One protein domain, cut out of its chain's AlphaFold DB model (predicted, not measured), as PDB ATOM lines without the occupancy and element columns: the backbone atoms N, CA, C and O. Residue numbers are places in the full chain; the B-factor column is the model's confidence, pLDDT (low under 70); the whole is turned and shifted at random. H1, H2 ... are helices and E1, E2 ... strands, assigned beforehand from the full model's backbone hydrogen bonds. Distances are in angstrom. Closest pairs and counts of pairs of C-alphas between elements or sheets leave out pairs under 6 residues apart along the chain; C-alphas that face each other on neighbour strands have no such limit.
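What this domain is: This is residues 470 to 590 of the 1082 residues of an uncharacterized protein of Spirochaetaceae bacterium (UniProt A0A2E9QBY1). There is little regular structure: among loops in a flat body, an antiparallel sheet, E3-E6-E5, lies near the middle, the strand pair E4 and E7 meets it through Ala 531, and hairpin E1 and E2 lies apart toward one end. The 121 printed residues hold seven named strands and one helix, E1 E2 E3 E4 E5 E6 H1 E7, mostly strand, with 35 residues in named elements. The whole is compact, radius of gyration of the C-alphas 14.9 A, spanning 44 by 43 by 20 A.

Where its parts are: Find C-alpha 551 at (-19.703, -29.829, 40.232); E6 runs 20.7 A to 558. Beside it look for E3, 516 to 520, and E5, 538 to 543. E4 is 531 to 533, E7 578 to 580, E1 482 to 484, E2 509 to 511, H1 562 to 565; E7 ends at (-8.713, -32.202, 43.294).

How they stand to each other: At E6, N 553 is 2.9 A from O 518 of E3, and N 554 2.8 A from O 541 of E5. The closest C-alphas of E4 and E5, Ala 531 and Trp 540, are 5.5 A apart. In E4 and E7, antiparallel, N 532 is 2.9 A from O 579; in hairpin E1 and E2, N 483 is 2.8 A from O 510. H1, not on the sheet, is too short for an O i to N i+4 pair; its one O i to N i+3 pair is within range.

The domain as a whole: The farthest C-alphas, Pro 548 and Gly 569, are 44.9 A apart. The printed part has no cut; links E1 to E2 and H1 to E7 are long. Residues 522 and 548 to 549 have pLDDT under 70.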
ATOM      1  N   GLU A 470     -10.917 -28.102  30.568       91.38
ATOM      2  CA  GLU A 470     -11.709 -27.593  29.454       91.38
ATOM      3  C   GLU A 470     -11.808 -26.059  29.516       91.38
ATOM      4  O   GLU A 470     -11.664 -25.459  30.589       91.38
ATOM      5  N   PRO A 471     -12.031 -25.366  28.383       94.25
ATOM      6  CA  PRO A 471     -12.492 -23.982  28.444       94.25
ATOM      7  C   PRO A 471     -13.805 -23.896  29.220       94.25
ATOM      8  O   PRO A 471     -14.701 -24.712  29.005       94.25
ATOM      9  N   MET A 472     -13.948 -22.871  30.064       92.25
ATOM     10  CA  MET A 472     -15.226 -22.594  30.726       92.25
ATOM     11  C   MET A 472     -16.344 -22.415  29.687       92.25
ATOM     12  O   MET A 472     -17.435 -22.968  29.817       92.25
ATOM     13  N   TYR A 473     -16.020 -21.704  28.603       92.94
ATOM     14  CA  TYR A 473     -16.923 -21.409  27.501       92.94
ATOM     15  C   TYR A 473     -16.423 -22.028  26.202       92.94
ATOM     16  O   TYR A 473     -15.373 -21.653  25.685       92.94
ATOM     17  N   ALA A 474     -17.222 -22.912  25.603       91.50
ATOM     18  CA  ALA A 474     -16.872 -23.579  24.345       91.50
ATOM     19  C   ALA A 474     -16.610 -22.609  23.171       91.50
ATOM     20  O   ALA A 474     -15.920 -22.971  22.222       91.50
ATOM     21  N   ALA A 475     -17.142 -21.382  23.225       91.62
ATOM     22  CA  ALA A 475     -16.898 -20.333  22.232       91.62
ATOM     23  C   ALA A 475     -15.557 -19.591  22.419       91.62
ATOM     24  O   ALA A 475     -15.167 -18.819  21.543       91.62
ATOM     25  N   ALA A 476     -14.852 -19.822  23.532       94.06
ATOM     26  CA  ALA A 476     -13.541 -19.251  23.831       94.06
ATOM     27  C   ALA A 476     -12.515 -20.330  24.258       94.06
ATOM     28  O   ALA A 476     -12.022 -20.300  25.386       94.06
ATOM     29  N   PRO A 477     -12.193 -21.313  23.391       94.50
ATOM     30  CA  PRO A 477     -11.202 -22.348  23.692       94.50
ATOM     31  C   PRO A 477      -9.762 -21.837  23.862       94.50
ATOM     32  O   PRO A 477      -8.956 -22.518  24.500       94.50
ATOM     33  N   ASP A 478      -9.429 -20.673  23.303       95.88
ATOM     34  CA  ASP A 478      -8.068 -20.149  23.186       95.88
ATOM     35  C   ASP A 478      -7.831 -18.866  23.998       95.88
ATOM     36  O   ASP A 478      -8.764 -18.188  24.419       95.88
ATOM     37  N   TRP A 479      -6.554 -18.504  24.185       95.75
ATOM     38  CA  TRP A 479      -6.136 -17.409  25.063       95.75
ATOM     39  C   TRP A 479      -6.782 -16.075  24.679       95.75
ATOM     40  O   TRP A 479      -7.373 -15.416  25.514       95.75
ATOM     41  N   ASN A 480      -6.723 -15.687  23.405       95.94
ATOM     42  CA  ASN A 480      -7.109 -14.342  22.961       95.94
ATOM     43  C   ASN A 480      -8.628 -14.087  22.876       95.94
ATOM     44  O   ASN A 480      -9.041 -13.059  22.340       95.94
ATOM     45  N   GLN A 481      -9.470 -15.024  23.304       95.62
ATOM     46  CA  GLN A 481     -10.913 -14.962  23.077       95.62
ATOM     47  C   GLN A 481     -11.656 -14.429  24.299       95.62
ATOM     48  O   GLN A 481     -11.285 -14.702  25.437       95.62
ATOM     49  N   HIS A 482     -12.725 -13.676  24.042       95.12
ATOM     50  CA  HIS A 482     -13.507 -12.997  25.070       95.12
ATOM     51  C   HIS A 482     -14.996 -13.330  24.949       95.12
ATOM     52  O   HIS A 482     -15.516 -13.501  23.842       95.12
ATOM     53  N   ILE A 483     -15.678 -13.398  26.088       95.62
ATOM     54  CA  ILE A 483     -17.097 -13.733  26.240       95.62
ATOM     55  C   ILE A 483     -17.799 -12.563  26.928       95.62
ATOM     56  O   ILE A 483     -17.231 -11.933  27.815       95.62
ATOM     57  N   ARG A 484     -19.025 -12.242  26.519       94.50
ATOM     58  CA  ARG A 484     -19.823 -11.191  27.156       94.50
ATOM     59  C   ARG A 484     -20.103 -11.551  28.606       94.50
ATOM     60  O   ARG A 484     -20.513 -12.670  28.888       94.50
ATOM     61  N   ASN A 485     -19.916 -10.589  29.501       91.75
ATOM     62  CA  ASN A 485     -20.302 -10.741  30.896       91.75
ATOM     63  C   ASN A 485     -21.792 -10.393  31.068       91.75
ATOM     64  O   ASN A 485     -22.134  -9.260  31.405       91.75
ATOM     65  N   ASP A 486     -22.681 -11.325  30.717       90.00
ATOM     66  CA  ASP A 486     -24.144 -11.154  30.762       90.00
ATOM     67  C   ASP A 486     -24.858 -12.109  31.739       90.00
ATOM     68  O   ASP A 486     -26.090 -12.136  31.788       90.00
ATOM     69  N   GLY A 487     -24.083 -12.876  32.512       86.12
ATOM     70  CA  GLY A 487     -24.561 -13.756  33.575       86.12
ATOM     71  C   GLY A 487     -24.705 -13.043  34.921       86.12
ATOM     72  O   GLY A 487     -24.296 -11.896  35.087       86.12
ATOM     73  N   THR A 488     -25.295 -13.740  35.897       78.44
ATOM     74  CA  THR A 488     -25.324 -13.299  37.305       78.44
ATOM     75  C   THR A 488     -23.976 -13.444  37.992       78.44
ATOM     76  O   THR A 488     -23.679 -12.655  38.876       78.44
ATOM     77  N   ARG A 489     -23.191 -14.440  37.567       78.44
ATOM     78  CA  ARG A 489     -21.796 -14.667  37.946       78.44
ATOM     79  C   ARG A 489     -20.958 -14.871  36.701       78.44
ATOM     80  O   ARG A 489     -21.485 -15.198  35.632       78.44
ATOM     81  N   VAL A 490     -19.641 -14.808  36.848       83.31
ATOM     82  CA  VAL A 490     -18.706 -14.972  35.722       83.31
ATOM     83  C   VAL A 490     -18.683 -16.371  35.137       83.31
ATOM     84  O   VAL A 490     -18.230 -16.539  34.007       83.31
ATOM     85  N   PHE A 491     -19.222 -17.355  35.851       87.19
ATOM     86  CA  PHE A 491     -19.388 -18.731  35.384       87.19
ATOM     87  C   PHE A 491     -20.766 -19.001  34.747       87.19
ATOM     88  O   PHE A 491     -20.932 -19.999  34.051       87.19
ATOM     89  N   ASP A 492     -21.729 -18.090  34.928       86.88
ATOM     90  CA  ASP A 492     -23.111 -18.210  34.436       86.88
ATOM     91  C   ASP A 492     -23.343 -17.473  33.102       86.88
ATOM     92  O   ASP A 492     -24.489 -17.332  32.663       86.88
ATOM     93  N   ALA A 493     -22.297 -16.930  32.472       90.38
ATOM     94  CA  ALA A 493     -22.458 -16.132  31.262       90.38
ATOM     95  C   ALA A 493     -22.990 -16.978  30.094       90.38
ATOM     96  O   ALA A 493     -22.775 -18.188  30.002       90.38
ATOM     97  N   SER A 494     -23.658 -16.332  29.139       91.50
ATOM     98  CA  SER A 494     -24.337 -17.012  28.028       91.50
ATOM     99  C   SER A 494     -23.399 -17.733  27.051       91.50
ATOM    100  O   SER A 494     -23.858 -18.478  26.181       91.50
ATOM    101  N   GLY A 495     -22.086 -17.495  27.150       91.88
ATOM    102  CA  GLY A 495     -21.086 -18.005  26.214       91.88
ATOM    103  C   GLY A 495     -21.052 -17.260  24.874       91.88
ATOM    104  O   GLY A 495     -20.417 -17.730  23.930       91.88
ATOM    105  N   VAL A 496     -21.721 -16.107  24.755       95.44
ATOM    106  CA  VAL A 496     -21.679 -15.268  23.549       95.44
ATOM    107  C   VAL A 496     -20.342 -14.530  23.468       95.44
ATOM    108  O   VAL A 496     -19.969 -13.813  24.391       95.44
ATOM    109  N   SER A 497     -19.625 -14.666  22.349       94.81
ATOM    110  CA  SER A 497     -18.360 -13.954  22.130       94.81
ATOM    111  C   SER A 497     -18.540 -12.434  22.135       94.81
ATOM    112  O   SER A 497     -19.506 -11.913  21.572       94.81
ATOM    113  N   CYS A 498     -17.572 -11.727  22.714       94.75
ATOM    114  CA  CYS A 498     -17.499 -10.275  22.605       94.75
ATOM    115  C   CYS A 498     -17.051  -9.825  21.209       94.75
ATOM    116  O   CYS A 498     -16.210 -10.467  20.576       94.75
ATOM    117  N   ASP A 499     -17.578  -8.690  20.748       92.75
ATOM    118  CA  ASP A 499     -17.221  -8.081  19.454       92.75
ATOM    119  C   ASP A 499     -16.585  -6.683  19.582       92.75
ATOM    120  O   ASP A 499     -16.127  -6.103  18.596       92.75
ATOM    121  N   GLY A 500     -16.498  -6.157  20.805       92.06
ATOM    122  CA  GLY A 500     -15.901  -4.867  21.121       92.06
ATOM    123  C   GLY A 500     -16.905  -3.719  21.050       92.06
ATOM    124  O   GLY A 500     -16.505  -2.556  21.156       92.06
ATOM    125  N   THR A 501     -18.198  -4.008  20.872       92.69
ATOM    126  CA  THR A 501     -19.290  -3.023  20.947       92.69
ATOM    127  C   THR A 501     -19.859  -2.868  22.356       92.69
ATOM    128  O   THR A 501     -20.573  -1.901  22.616       92.69
ATOM    129  N   GLU A 502     -19.488  -3.751  23.284       93.62
ATOM    130  CA  GLU A 502     -19.947  -3.759  24.671       93.62
ATOM    131  C   GLU A 502     -19.629  -2.429  25.365       93.62
ATOM    132  O   GLU A 502     -18.579  -1.833  25.124       93.62
ATOM    133  N   THR A 503     -20.536  -1.932  26.209       86.19
ATOM    134  CA  THR A 503     -20.481  -0.590  26.807       86.19
ATOM    135  C   THR A 503     -20.174  -0.655  28.304       86.19
ATOM    136  O   THR A 503     -21.083  -0.770  29.119       86.19
ATOM    137  N   GLY A 504     -18.901  -0.557  28.677       90.12
ATOM    138  CA  GLY A 504     -18.471  -0.601  30.075       90.12
ATOM    139  C   GLY A 504     -16.955  -0.701  30.208       90.12
ATOM    140  O   GLY A 504     -16.228  -0.382  29.258       90.12
ATOM    141  N   PHE A 505     -16.496  -1.104  31.393       93.50
ATOM    142  CA  PHE A 505     -15.093  -1.418  31.682       93.50
ATOM    143  C   PHE A 505     -14.663  -2.731  31.016       93.50
ATOM    144  O   PHE A 505     -15.456  -3.406  30.361       93.50
ATOM    145  N   ILE A 506     -13.388  -3.098  31.188       92.50
ATOM    146  CA  ILE A 506     -12.830  -4.364  30.687       92.50
ATOM    147  C   ILE A 506     -13.688  -5.578  31.095       92.50
ATOM    148  O   ILE A 506     -13.870  -6.488  30.296       92.50
ATOM    149  N   THR A 507     -14.303  -5.539  32.281       90.50
ATOM    150  CA  THR A 507     -15.127  -6.610  32.864       90.50
ATOM    151  C   THR A 507     -16.441  -6.864  32.130       90.50
ATOM    152  O   THR A 507     -17.062  -7.897  32.349       90.50
ATOM    153  N   SER A 508     -16.865  -5.986  31.209       92.50
ATOM    154  CA  SER A 508     -17.986  -6.283  30.302       92.50
ATOM    155  C   SER A 508     -17.667  -7.417  29.316       92.50
ATOM    156  O   SER A 508     -18.586  -8.007  28.747       92.50
ATOM    157  N   CYS A 509     -16.380  -7.724  29.127       93.75
ATOM    158  CA  CYS A 509     -15.891  -8.836  28.327       93.75
ATOM    159  C   CYS A 509     -14.933  -9.702  29.146       93.75
ATOM    160  O   CYS A 509     -13.772  -9.356  29.348       93.75
ATOM    161  N   LEU A 510     -15.420 -10.864  29.567       92.62
ATOM    162  CA  LEU A 510     -14.647 -11.891  30.247       92.62
ATOM    163  C   LEU A 510     -13.572 -12.431  29.304       92.62
ATOM    164  O   LEU A 510     -13.875 -12.875  28.197       92.62
ATOM    165  N   HIS A 511     -12.318 -12.432  29.739       92.62
ATOM    166  CA  HIS A 511     -11.225 -13.074  29.021       92.62
ATOM    167  C   HIS A 511     -11.345 -14.608  29.120       92.62
ATOM    168  O   HIS A 511     -10.869 -15.232  30.068       92.62
ATOM    169  N   GLY A 512     -11.975 -15.243  28.129       91.50
ATOM    170  CA  GLY A 512     -12.272 -16.680  28.132       91.50
ATOM    171  C   GLY A 512     -11.026 -17.567  28.189       91.50
ATOM    172  O   GLY A 512     -11.066 -18.644  28.773       91.50
ATOM    173  N   GLY A 513      -9.889 -17.072  27.697       91.50
ATOM    174  CA  GLY A 513      -8.598 -17.740  27.835       91.50
ATOM    175  C   GLY A 513      -8.110 -17.924  29.275       91.50
ATOM    176  O   GLY A 513      -7.331 -18.846  29.523       91.50
ATOM    177  N   GLU A 514      -8.556 -17.067  30.200       91.75
ATOM    178  CA  GLU A 514      -8.224 -17.142  31.631       91.75
ATOM    179  C   GLU A 514      -9.212 -18.029  32.405       91.75
ATOM    180  O   GLU A 514      -8.904 -18.419  33.525       91.75
ATOM    181  N   LEU A 515     -10.357 -18.389  31.807       92.31
ATOM    182  CA  LEU A 515     -11.431 -19.143  32.455       92.31
ATOM    183  C   LEU A 515     -11.419 -20.615  32.023       92.31
ATOM    184  O   LEU A 515     -11.826 -20.971  30.911       92.31
ATOM    185  N   ARG A 516     -10.969 -21.492  32.922       93.56
ATOM    186  CA  ARG A 516     -10.907 -22.948  32.724       93.56
ATOM    187  C   ARG A 516     -11.735 -23.688  33.757       93.56
ATOM    188  O   ARG A 516     -11.928 -23.196  34.866       93.56
ATOM    189  N   LYS A 517     -12.186 -24.887  33.385       92.31
ATOM    190  CA  LYS A 517     -12.940 -25.771  34.270       92.31
ATOM    191  C   LYS A 517     -12.520 -27.229  34.176       92.31
ATOM    192  O   LYS A 517     -11.952 -27.667  33.179       92.31
ATOM    193  N   VAL A 518     -12.855 -27.973  35.219       90.62
ATOM    194  CA  VAL A 518     -12.697 -29.419  35.338       90.62
ATOM    195  C   VAL A 518     -13.992 -29.988  35.909       90.62
ATOM    196  O   VAL A 518     -14.421 -29.587  36.991       90.62
ATOM    197  N   LEU A 519     -14.617 -30.919  35.192       85.88
ATOM    198  CA  LEU A 519     -15.855 -31.576  35.616       85.88
ATOM    199  C   LEU A 519     -15.554 -32.693  36.627       85.88
ATOM    200  O   LEU A 519     -14.843 -33.645  36.312       85.88
ATOM    201  N   VAL A 520     -16.139 -32.626  37.824       80.06
ATOM    202  CA  VAL A 520     -15.927 -33.617  38.891       80.06
ATOM    203  C   VAL A 520     -17.123 -34.571  38.960       80.06
ATOM    204  O   VAL A 520     -18.040 -34.392  39.757       80.06
ATOM    205  N   LEU A 521     -17.137 -35.607  38.106       70.88
ATOM    206  CA  LEU A 521     -18.326 -36.465  37.911       70.88
ATOM    207  C   LEU A 521     -18.797 -37.230  39.161       70.88
ATOM    208  O   LEU A 521     -19.957 -37.630  39.229       70.88
ATOM    209  N   ASN A 522     -17.920 -37.434  40.146       68.81
ATOM    210  CA  ASN A 522     -18.226 -38.145  41.390       68.81
ATOM    211  C   ASN A 522     -18.660 -37.220  42.542       68.81
ATOM    212  O   ASN A 522     -18.786 -37.686  43.676       68.81
ATOM    213  N   ALA A 523     -18.893 -35.930  42.280       73.50
ATOM    214  CA  ALA A 523     -19.378 -34.987  43.275       73.50
ATOM    215  C   ALA A 523     -20.527 -34.132  42.733       73.50
ATOM    216  O   ALA A 523     -20.461 -33.576  41.642       73.50
ATOM    217  N   THR A 524     -21.580 -34.005  43.538       79.69
ATOM    218  CA  THR A 524     -22.770 -33.188  43.240       79.69
ATOM    219  C   THR A 524     -22.889 -31.987  44.181       79.69
ATOM    220  O   THR A 524     -23.962 -31.414  44.309       79.69
ATOM    221  N   SER A 525     -21.833 -31.679  44.944       84.94
ATOM    222  CA  SER A 525     -21.756 -30.485  45.792       84.94
ATOM    223  C   SER A 525     -20.301 -30.079  46.011       84.94
ATOM    224  O   SER A 525     -19.427 -30.946  46.071       84.94
ATOM    225  N   CYS A 526     -20.059 -28.789  46.232       87.19
ATOM    226  CA  CYS A 526     -18.725 -28.246  46.488       87.19
ATOM    227  C   CYS A 526     -18.155 -28.519  47.890       87.19
ATOM    228  O   CYS A 526     -17.032 -28.120  48.197       87.19
ATOM    229  N   ALA A 527     -18.906 -29.197  48.762       86.50
ATOM    230  CA  ALA A 527     -18.498 -29.425  50.142       86.50
ATOM    231  C   ALA A 527     -17.185 -30.231  50.233       86.50
ATOM    232  O   ALA A 527     -17.122 -31.389  49.824       86.50
ATOM    233  N   GLY A 528     -16.143 -29.624  50.817       84.06
ATOM    234  CA  GLY A 528     -14.838 -30.260  51.048       84.06
ATOM    235  C   GLY A 528     -13.947 -30.399  49.806       84.06
ATOM    236  O   GLY A 528     -12.875 -31.006  49.891       84.06
ATOM    237  N   LEU A 529     -14.365 -29.840  48.667       88.12
ATOM    238  CA  LEU A 529     -13.586 -29.867  47.435       88.12
ATOM    239  C   LEU A 529     -12.658 -28.658  47.344       88.12
ATOM    240  O   LEU A 529     -13.067 -27.515  47.516       88.12
ATOM    241  N   THR A 530     -11.396 -28.931  47.040       91.00
ATOM    242  CA  THR A 530     -10.380 -27.934  46.689       91.00
ATOM    243  C   THR A 530      -9.584 -28.469  45.512       91.00
ATOM    244  O   THR A 530      -9.534 -29.684  45.310       91.00
ATOM    245  N   ALA A 531      -8.986 -27.584  44.719       92.19
ATOM    246  CA  ALA A 531      -8.139 -27.984  43.609       92.19
ATOM    247  C   ALA A 531      -6.883 -27.124  43.533       92.19
ATOM    248  O   ALA A 531      -6.842 -25.994  44.018       92.19
ATOM    249  N   SER A 532      -5.856 -27.685  42.915       94.19
ATOM    250  CA  SER A 532      -4.598 -27.010  42.628       94.19
ATOM    251  C   SER A 532      -4.042 -27.531  41.317       94.19
ATOM    252  O   SER A 532      -4.094 -28.740  41.073       94.19
ATOM    253  N   ASP A 533      -3.469 -26.656  40.501       95.19
ATOM    254  CA  ASP A 533      -2.722 -27.086  39.325       95.19
ATOM    255  C   ASP A 533      -1.236 -27.319  39.629       95.19
ATOM    256  O   ASP A 533      -0.669 -26.723  40.547       95.19
ATOM    257  N   ALA A 534      -0.603 -28.209  38.864       95.12
ATOM    258  CA  ALA A 534       0.761 -28.676  39.109       95.12
ATOM    259  C   ALA A 534       1.815 -27.559  39.029       95.12
ATOM    260  O   ALA A 534       2.846 -27.638  39.699       95.12
ATOM    261  N   ASN A 535       1.553 -26.516  38.237       94.38
ATOM    262  CA  ASN A 535       2.466 -25.391  38.048       94.38
ATOM    263  C   ASN A 535       2.096 -24.140  38.875       94.38
ATOM    264  O   ASN A 535       2.788 -23.123  38.772       94.38
ATOM    265  N   GLY A 536       1.024 -24.187  39.674       93.50
ATOM    266  CA  GLY A 536       0.531 -23.060  40.473       93.50
ATOM    267  C   GLY A 536       0.141 -21.831  39.645       93.50
ATOM    268  O   GLY A 536       0.384 -20.701  40.062       93.50
ATOM    269  N   TRP A 537      -0.388 -22.034  38.439       93.31
ATOM    270  CA  TRP A 537      -0.780 -20.964  37.523       93.31
ATOM    271  C   TRP A 537      -2.030 -20.219  37.991       93.31
ATOM    272  O   TRP A 537      -2.103 -18.994  37.829       93.31
ATOM    273  N   TYR A 538      -2.986 -20.938  38.582       91.88
ATOM    274  CA  TYR A 538      -4.277 -20.408  39.001       91.88
ATOM    275  C   TYR A 538      -4.635 -20.835  40.427       91.88
ATOM    276  O   TYR A 538      -4.271 -21.910  40.900       91.88
ATOM    277  N   GLY A 539      -5.414 -19.993  41.103       89.81
ATOM    278  CA  GLY A 539      -6.270 -20.438  42.193       89.81
ATOM    279  C   GLY A 539      -7.544 -21.060  41.623       89.81
ATOM    280  O   GLY A 539      -8.100 -20.552  40.644       89.81
ATOM    281  N   TRP A 540      -7.999 -22.151  42.237       90.69
ATOM    282  CA  TRP A 540      -9.181 -22.896  41.813       90.69
ATOM    283  C   TRP A 540     -10.286 -22.809  42.861       90.69
ATOM    284  O   TRP A 540     -10.048 -23.046  44.045       90.69
ATOM    285  N   GLY A 541     -11.497 -22.504  42.407       88.44
ATOM    286  CA  GLY A 541     -12.725 -22.544  43.194       88.44
ATOM    287  C   GLY A 541     -13.609 -23.705  42.755       88.44
ATOM    288  O   GLY A 541     -13.466 -24.218  41.649       88.44
ATOM    289  N   CYS A 542     -14.524 -24.128  43.623       89.56
ATOM    290  CA  CYS A 542     -15.586 -25.044  43.228       89.56
ATOM    291  C   CYS A 542     -16.852 -24.250  42.908       89.56
ATOM    292  O   CYS A 542     -17.270 -23.400  43.694       89.56
ATOM    293  N   TYR A 543     -17.463 -24.559  41.773       87.94
ATOM    294  CA  TYR A 543     -18.709 -23.989  41.296       87.94
ATOM    295  C   TYR A 543     -19.750 -25.106  41.137       87.94
ATOM    296  O   TYR A 543     -19.462 -26.173  40.594       87.94
ATOM    297  N   ASP A 544     -20.953 -24.866  41.664       88.25
ATOM    298  CA  ASP A 544     -22.102 -25.778  41.609       88.25
ATOM    299  C   ASP A 544     -23.122 -25.222  40.599       88.25
ATOM    300  O   ASP A 544     -23.846 -24.273  40.931       88.25
ATOM    301  N   PRO A 545     -23.146 -25.727  39.348       82.00
ATOM    302  CA  PRO A 545     -24.011 -25.186  38.312       82.00
ATOM    303  C   PRO A 545     -25.498 -25.402  38.640       82.00
ATOM    304  O   PRO A 545     -25.879 -26.460  39.143       82.00
ATOM    305  N   PRO A 546     -26.396 -24.460  38.296       77.06
ATOM    306  CA  PRO A 546     -27.823 -24.624  38.550       77.06
ATOM    307  C   PRO A 546     -28.423 -25.791  37.740       77.06
ATOM    308  O   PRO A 546     -28.694 -25.676  36.545       77.06
ATOM    309  N   GLY A 547     -28.692 -26.915  38.410       75.50
ATOM    310  CA  GLY A 547     -29.341 -28.100  37.834       75.50
ATOM    311  C   GLY A 547     -28.782 -29.417  38.391       75.50
ATOM    312  O   GLY A 547     -27.841 -29.406  39.174       75.50
ATOM    313  N   PRO A 548     -29.359 -30.582  38.032       66.75
ATOM    314  CA  PRO A 548     -28.757 -31.868  38.362       66.75
ATOM    315  C   PRO A 548     -27.525 -32.095  37.474       66.75
ATOM    316  O   PRO A 548     -27.660 -32.329  36.272       66.75
ATOM    317  N   GLY A 549     -26.335 -32.029  38.059       69.19
ATOM    318  CA  GLY A 549     -25.075 -32.209  37.348       69.19
ATOM    319  C   GLY A 549     -23.892 -32.375  38.301       69.19
ATOM    320  O   GLY A 549     -24.050 -32.226  39.514       69.19
ATOM    321  N   PRO A 550     -22.721 -32.749  37.769       79.44
ATOM    322  CA  PRO A 550     -21.487 -32.747  38.534       79.44
ATOM    323  C   PRO A 550     -21.041 -31.313  38.829       79.44
ATOM    324  O   PRO A 550     -21.300 -30.406  38.037       79.44
ATOM    325  N   VAL A 551     -20.336 -31.122  39.939       87.81
ATOM    326  CA  VAL A 551     -19.703 -29.829  40.232       87.81
ATOM    327  C   VAL A 551     -18.488 -29.593  39.344       87.81
ATOM    328  O   VAL A 551     -17.863 -30.531  38.840       87.81
ATOM    329  N   GLU A 552     -18.144 -28.324  39.167       90.06
ATOM    330  CA  GLU A 552     -17.032 -27.887  38.334       90.06
ATOM    331  C   GLU A 552     -15.961 -27.235  39.212       90.06
ATOM    332  O   GLU A 552     -16.248 -26.323  39.984       90.06
ATOM    333  N   MET A 553     -14.705 -27.672  39.093       92.00
ATOM    334  CA  MET A 553     -13.584 -26.885  39.607       92.00
ATOM    335  C   MET A 553     -13.215 -25.861  38.544       92.00
ATOM    336  O   MET A 553     -12.882 -26.246  37.426       92.00
ATOM    337  N   VAL A 554     -13.273 -24.578  38.879       92.44
ATOM    338  CA  VAL A 554     -13.090 -23.450  37.959       92.44
ATOM    339  C   VAL A 554     -11.919 -22.576  38.395       92.44
ATOM    340  O   VAL A 554     -11.621 -22.455  39.583       92.44
ATOM    341  N   THR A 555     -11.237 -21.947  37.447       91.94
ATOM    342  CA  THR A 555     -10.215 -20.935  37.747       91.94
ATOM    343  C   THR A 555     -10.873 -19.678  38.313       91.94
ATOM    344  O   THR A 555     -11.754 -19.119  37.661       91.94
ATOM    345  N   VAL A 556     -10.425 -19.212  39.482       83.88
ATOM    346  CA  VAL A 556     -10.960 -18.001  40.143       83.88
ATOM    347  C   VAL A 556      -9.977 -16.836  40.128       83.88
ATOM    348  O   VAL A 556     -10.370 -15.700  39.915       83.88
ATOM    349  N   VAL A 557      -8.677 -17.105  40.270       81.75
ATOM    350  CA  VAL A 557      -7.647 -16.059  40.271       81.75
ATOM    351  C   VAL A 557      -6.424 -16.522  39.503       81.75
ATOM    352  O   VAL A 557      -6.001 -17.675  39.613       81.75
ATOM    353  N   ARG A 558      -5.819 -15.620  38.730       87.31
ATOM    354  CA  ARG A 558      -4.574 -15.910  38.022       87.31
ATOM    355  C   ARG A 558      -3.372 -15.442  38.838       87.31
ATOM    356  O   ARG A 558      -3.187 -14.246  39.058       87.31
ATOM    357  N   VAL A 559      -2.523 -16.388  39.228       84.12
ATOM    358  CA  VAL A 559      -1.348 -16.132  40.074       84.12
ATOM    359  C   VAL A 559      -0.153 -15.685  39.225       84.12
ATOM    360  O   VAL A 559       0.499 -14.678  39.522       84.12
ATOM    361  N   ASN A 560       0.094 -16.384  38.116       87.19
ATOM    362  CA  ASN A 560       1.229 -16.122  37.224       87.19
ATOM    363  C   ASN A 560       0.837 -15.269  36.002       87.19
ATOM    364  O   ASN A 560      -0.339 -15.008  35.753       87.19
ATOM    365  N   GLY A 561       1.826 -14.768  35.262       87.69
ATOM    366  CA  GLY A 561       1.606 -14.105  33.979       87.69
ATOM    367  C   GLY A 561       1.441 -15.115  32.844       87.69
ATOM    368  O   GLY A 561       1.613 -16.323  33.005       87.69
ATOM    369  N   LEU A 562       1.136 -14.612  31.649       92.31
ATOM    370  CA  LEU A 562       1.061 -15.456  30.455       92.31
ATOM    371  C   LEU A 562       2.437 -16.033  30.091       92.31
ATOM    372  O   LEU A 562       2.548 -17.089  29.469       92.31
ATOM    373  N   ARG A 563       3.509 -15.328  30.455       91.44
ATOM    374  CA  ARG A 563       4.886 -15.735  30.162       91.44
ATOM    375  C   ARG A 563       5.270 -17.059  30.806       91.44
ATOM    376  O   ARG A 563       6.110 -17.767  30.267       91.44
ATOM    377  N   GLU A 564       4.680 -17.412  31.935       92.38
ATOM    378  CA  GLU A 564       4.941 -18.688  32.595       92.38
ATOM    379  C   GLU A 564       4.234 -19.858  31.885       92.38
ATOM    380  O   GLU A 564       4.624 -21.017  32.042       92.38
ATOM    381  N   PHE A 565       3.232 -19.570  31.049       94.50
ATOM    382  CA  PHE A 565       2.439 -20.580  30.341       94.50
ATOM    383  C   PHE A 565       3.079 -21.008  29.012       94.50
ATOM    384  O   PHE A 565       2.639 -21.979  28.402       94.50
ATOM    385  N   ILE A 566       4.113 -20.300  28.550       95.88
ATOM    386  CA  ILE A 566       4.740 -20.502  27.238       95.88
ATOM    387  C   ILE A 566       6.163 -21.044  27.406       95.88
ATOM    388  O   ILE A 566       6.987 -20.461  28.110       95.88
ATOM    389  N   ASP A 567       6.494 -22.111  26.678       95.56
ATOM    390  CA  ASP A 567       7.878 -22.496  26.417       95.56
ATOM    391  C   ASP A 567       8.431 -21.614  25.288       95.56
ATOM    392  O   ASP A 567       8.160 -21.815  24.102       95.56
ATOM    393  N   PHE A 568       9.225 -20.604  25.645       94.62
ATOM    394  CA  PHE A 568       9.841 -19.703  24.665       94.62
ATOM    395  C   PHE A 568      10.967 -20.367  23.853       94.62
ATOM    396  O   PHE A 568      11.326 -19.850  22.792       94.62
ATOM    397  N   GLY A 569      11.528 -21.491  24.311       92.31
ATOM    398  CA  GLY A 569      12.572 -22.237  23.607       92.31
ATOM    399  C   GLY A 569      12.026 -22.999  22.401       92.31
ATOM    400  O   GLY A 569      12.615 -22.933  21.320       92.31
ATOM    401  N   THR A 570      10.880 -23.657  22.569       94.62
ATOM    402  CA  THR A 570      10.180 -24.411  21.510       94.62
ATOM    403  C   THR A 570       9.038 -23.636  20.851       94.62
ATOM    404  O   THR A 570       8.528 -24.079  19.824       94.62
ATOM    405  N   GLN A 571       8.645 -22.489  21.415       94.69
ATOM    406  CA  GLN A 571       7.466 -21.713  21.013       94.69
ATOM    407  C   GLN A 571       6.174 -22.544  21.061       94.69
ATOM    408  O   GLN A 571       5.342 -22.488  20.157       94.69
ATOM    409  N   THR A 572       6.007 -23.319  22.131       96.31
ATOM    410  CA  THR A 572       4.794 -24.095  22.414       96.31
ATOM    411  C   THR A 572       4.225 -23.711  23.772       96.31
ATOM    412  O   THR A 572       4.900 -23.088  24.589       96.31
ATOM    413  N   TRP A 573       2.978 -24.080  24.038       96.88
ATOM    414  CA  TRP A 573       2.404 -23.959  25.374       96.88
ATOM    415  C   TRP A 573       3.037 -24.988  26.316       96.88
ATOM    416  O   TRP A 573       3.204 -26.150  25.939       96.88
ATOM    417  N   ASN A 574       3.382 -24.560  27.530       96.62
ATOM    418  CA  ASN A 574       3.731 -25.473  28.611       96.62
ATOM    419  C   ASN A 574       2.511 -26.339  28.948       96.62
ATOM    420  O   ASN A 574       1.362 -25.917  28.789       96.62
ATOM    421  N   THR A 575       2.756 -27.558  29.411       95.38
ATOM    422  CA  THR A 575       1.695 -28.459  29.853       95.38
ATOM    423  C   THR A 575       1.425 -28.292  31.344       95.38
ATOM    424  O   THR A 575       2.319 -27.937  32.115       95.38
ATOM    425  N   ASN A 576       0.188 -28.547  31.757       95.19
ATOM    426  CA  ASN A 576      -0.232 -28.475  33.149       95.19
ATOM    427  C   ASN A 576      -1.367 -29.472  33.428       95.19
ATOM    428  O   ASN A 576      -2.039 -29.939  32.504       95.19
ATOM    429  N   SER A 577      -1.572 -29.796  34.698       92.44
ATOM    430  CA  SER A 577      -2.633 -30.675  35.192       92.44
ATOM    431  C   SER A 577      -3.243 -30.104  36.465       92.44
ATOM    432  O   SER A 577      -2.622 -29.292  37.140       92.44
ATOM    433  N   VAL A 578      -4.456 -30.533  36.799       92.94
ATOM    434  CA  VAL A 578      -5.202 -30.126  37.991       92.94
ATOM    435  C   VAL A 578      -5.420 -31.344  38.869       92.94
ATOM    436  O   VAL A 578      -5.801 -32.402  38.380       92.94
ATOM    437  N   SER A 579      -5.180 -31.197  40.166       90.62
ATOM    438  CA  SER A 579      -5.501 -32.193  41.190       90.62
ATOM    439  C   SER A 579      -6.606 -31.658  42.089       90.62
ATOM    440  O   SER A 579      -6.579 -30.488  42.464       90.62
ATOM    441  N   VAL A 580      -7.559 -32.514  42.444       89.19
ATOM    442  CA  VAL A 580      -8.713 -32.202  43.294       89.19
ATOM    443  C   VAL A 580      -8.606 -33.010  44.593       89.19
ATOM    444  O   VAL A 580      -8.142 -34.149  44.599       89.19
ATOM    445  N   SER A 581      -9.032 -32.438  45.721       88.50
ATOM    446  CA  SER A 581      -8.881 -33.030  47.063       88.50
ATOM    447  C   SER A 581      -9.577 -34.378  47.265       88.50
ATOM    448  O   SER A 581      -9.261 -35.087  48.218       88.50
ATOM    449  N   ASN A 582     -10.499 -34.758  46.382       77.94
ATOM    450  CA  ASN A 582     -11.139 -36.074  46.374       77.94
ATOM    451  C   ASN A 582     -10.279 -37.172  45.708       77.94
ATOM    452  O   ASN A 582     -10.762 -38.288  45.537       77.94
ATOM    453  N   GLY A 583      -9.035 -36.862  45.327       74.94
ATOM    454  CA  GLY A 583      -8.101 -37.787  44.680       74.94
ATOM    455  C   GLY A 583      -8.171 -37.792  43.151       74.94
ATOM    456  O   GLY A 583      -7.355 -38.453  42.519       74.94
ATOM    457  N   PHE A 584      -9.100 -37.047  42.544       76.56
ATOM    458  CA  PHE A 584      -9.163 -36.888  41.093       76.56
ATOM    459  C   PHE A 584      -7.996 -36.026  40.589       76.56
ATOM    460  O   PHE A 584      -7.637 -35.024  41.210       76.56
ATOM    461  N   SER A 585      -7.442 -36.367  39.425       81.56
ATOM    462  CA  SER A 585      -6.489 -35.513  38.718       81.56
ATOM    463  C   SER A 585      -6.730 -35.530  37.211       81.56
ATOM    464  O   SER A 585      -7.328 -36.466  36.680       81.56
ATOM    465  N   THR A 586      -6.295 -34.475  36.526       85.94
ATOM    466  CA  THR A 586      -6.363 -34.367  35.067       85.94
ATOM    467  C   THR A 586      -5.052 -34.808  34.420       85.94
ATOM    468  O   THR A 586      -3.984 -34.600  35.004       85.94
ATOM    469  N   PRO A 587      -5.065 -35.278  33.160       81.88
ATOM    470  CA  PRO A 587      -3.841 -35.454  32.396       81.88
ATOM    471  C   PRO A 587      -3.059 -34.143  32.267       81.88
ATOM    472  O   PRO A 587      -3.624 -33.045  32.264       81.88
ATOM    473  N   THR A 588      -1.741 -34.267  32.122       90.06
ATOM    474  CA  THR A 588      -0.849 -33.131  31.871       90.06
ATOM    475  C   THR A 588      -0.907 -32.745  30.393       90.06
ATOM    476  O   THR A 588      -0.350 -33.444  29.545       90.06
ATOM    477  N   THR A 589      -1.577 -31.639  30.067       92.06
ATOM    478  CA  THR A 589      -1.802 -31.184  28.683       92.06
ATOM    479  C   THR A 589      -1.568 -29.683  28.532       92.06
ATOM    480  O   THR A 589      -1.527 -28.942  29.511       92.06
ATOM    481  N   ALA A 590      -1.385 -29.217  27.297       93.69
ATOM    482  CA  ALA A 590      -1.460 -27.794  26.986       93.69
ATOM    483  C   ALA A 590      -2.935 -27.382  26.888       93.69
ATOM    484  O   ALA A 590      -3.712 -28.051  26.208       93.69
TER     485      ALA A 590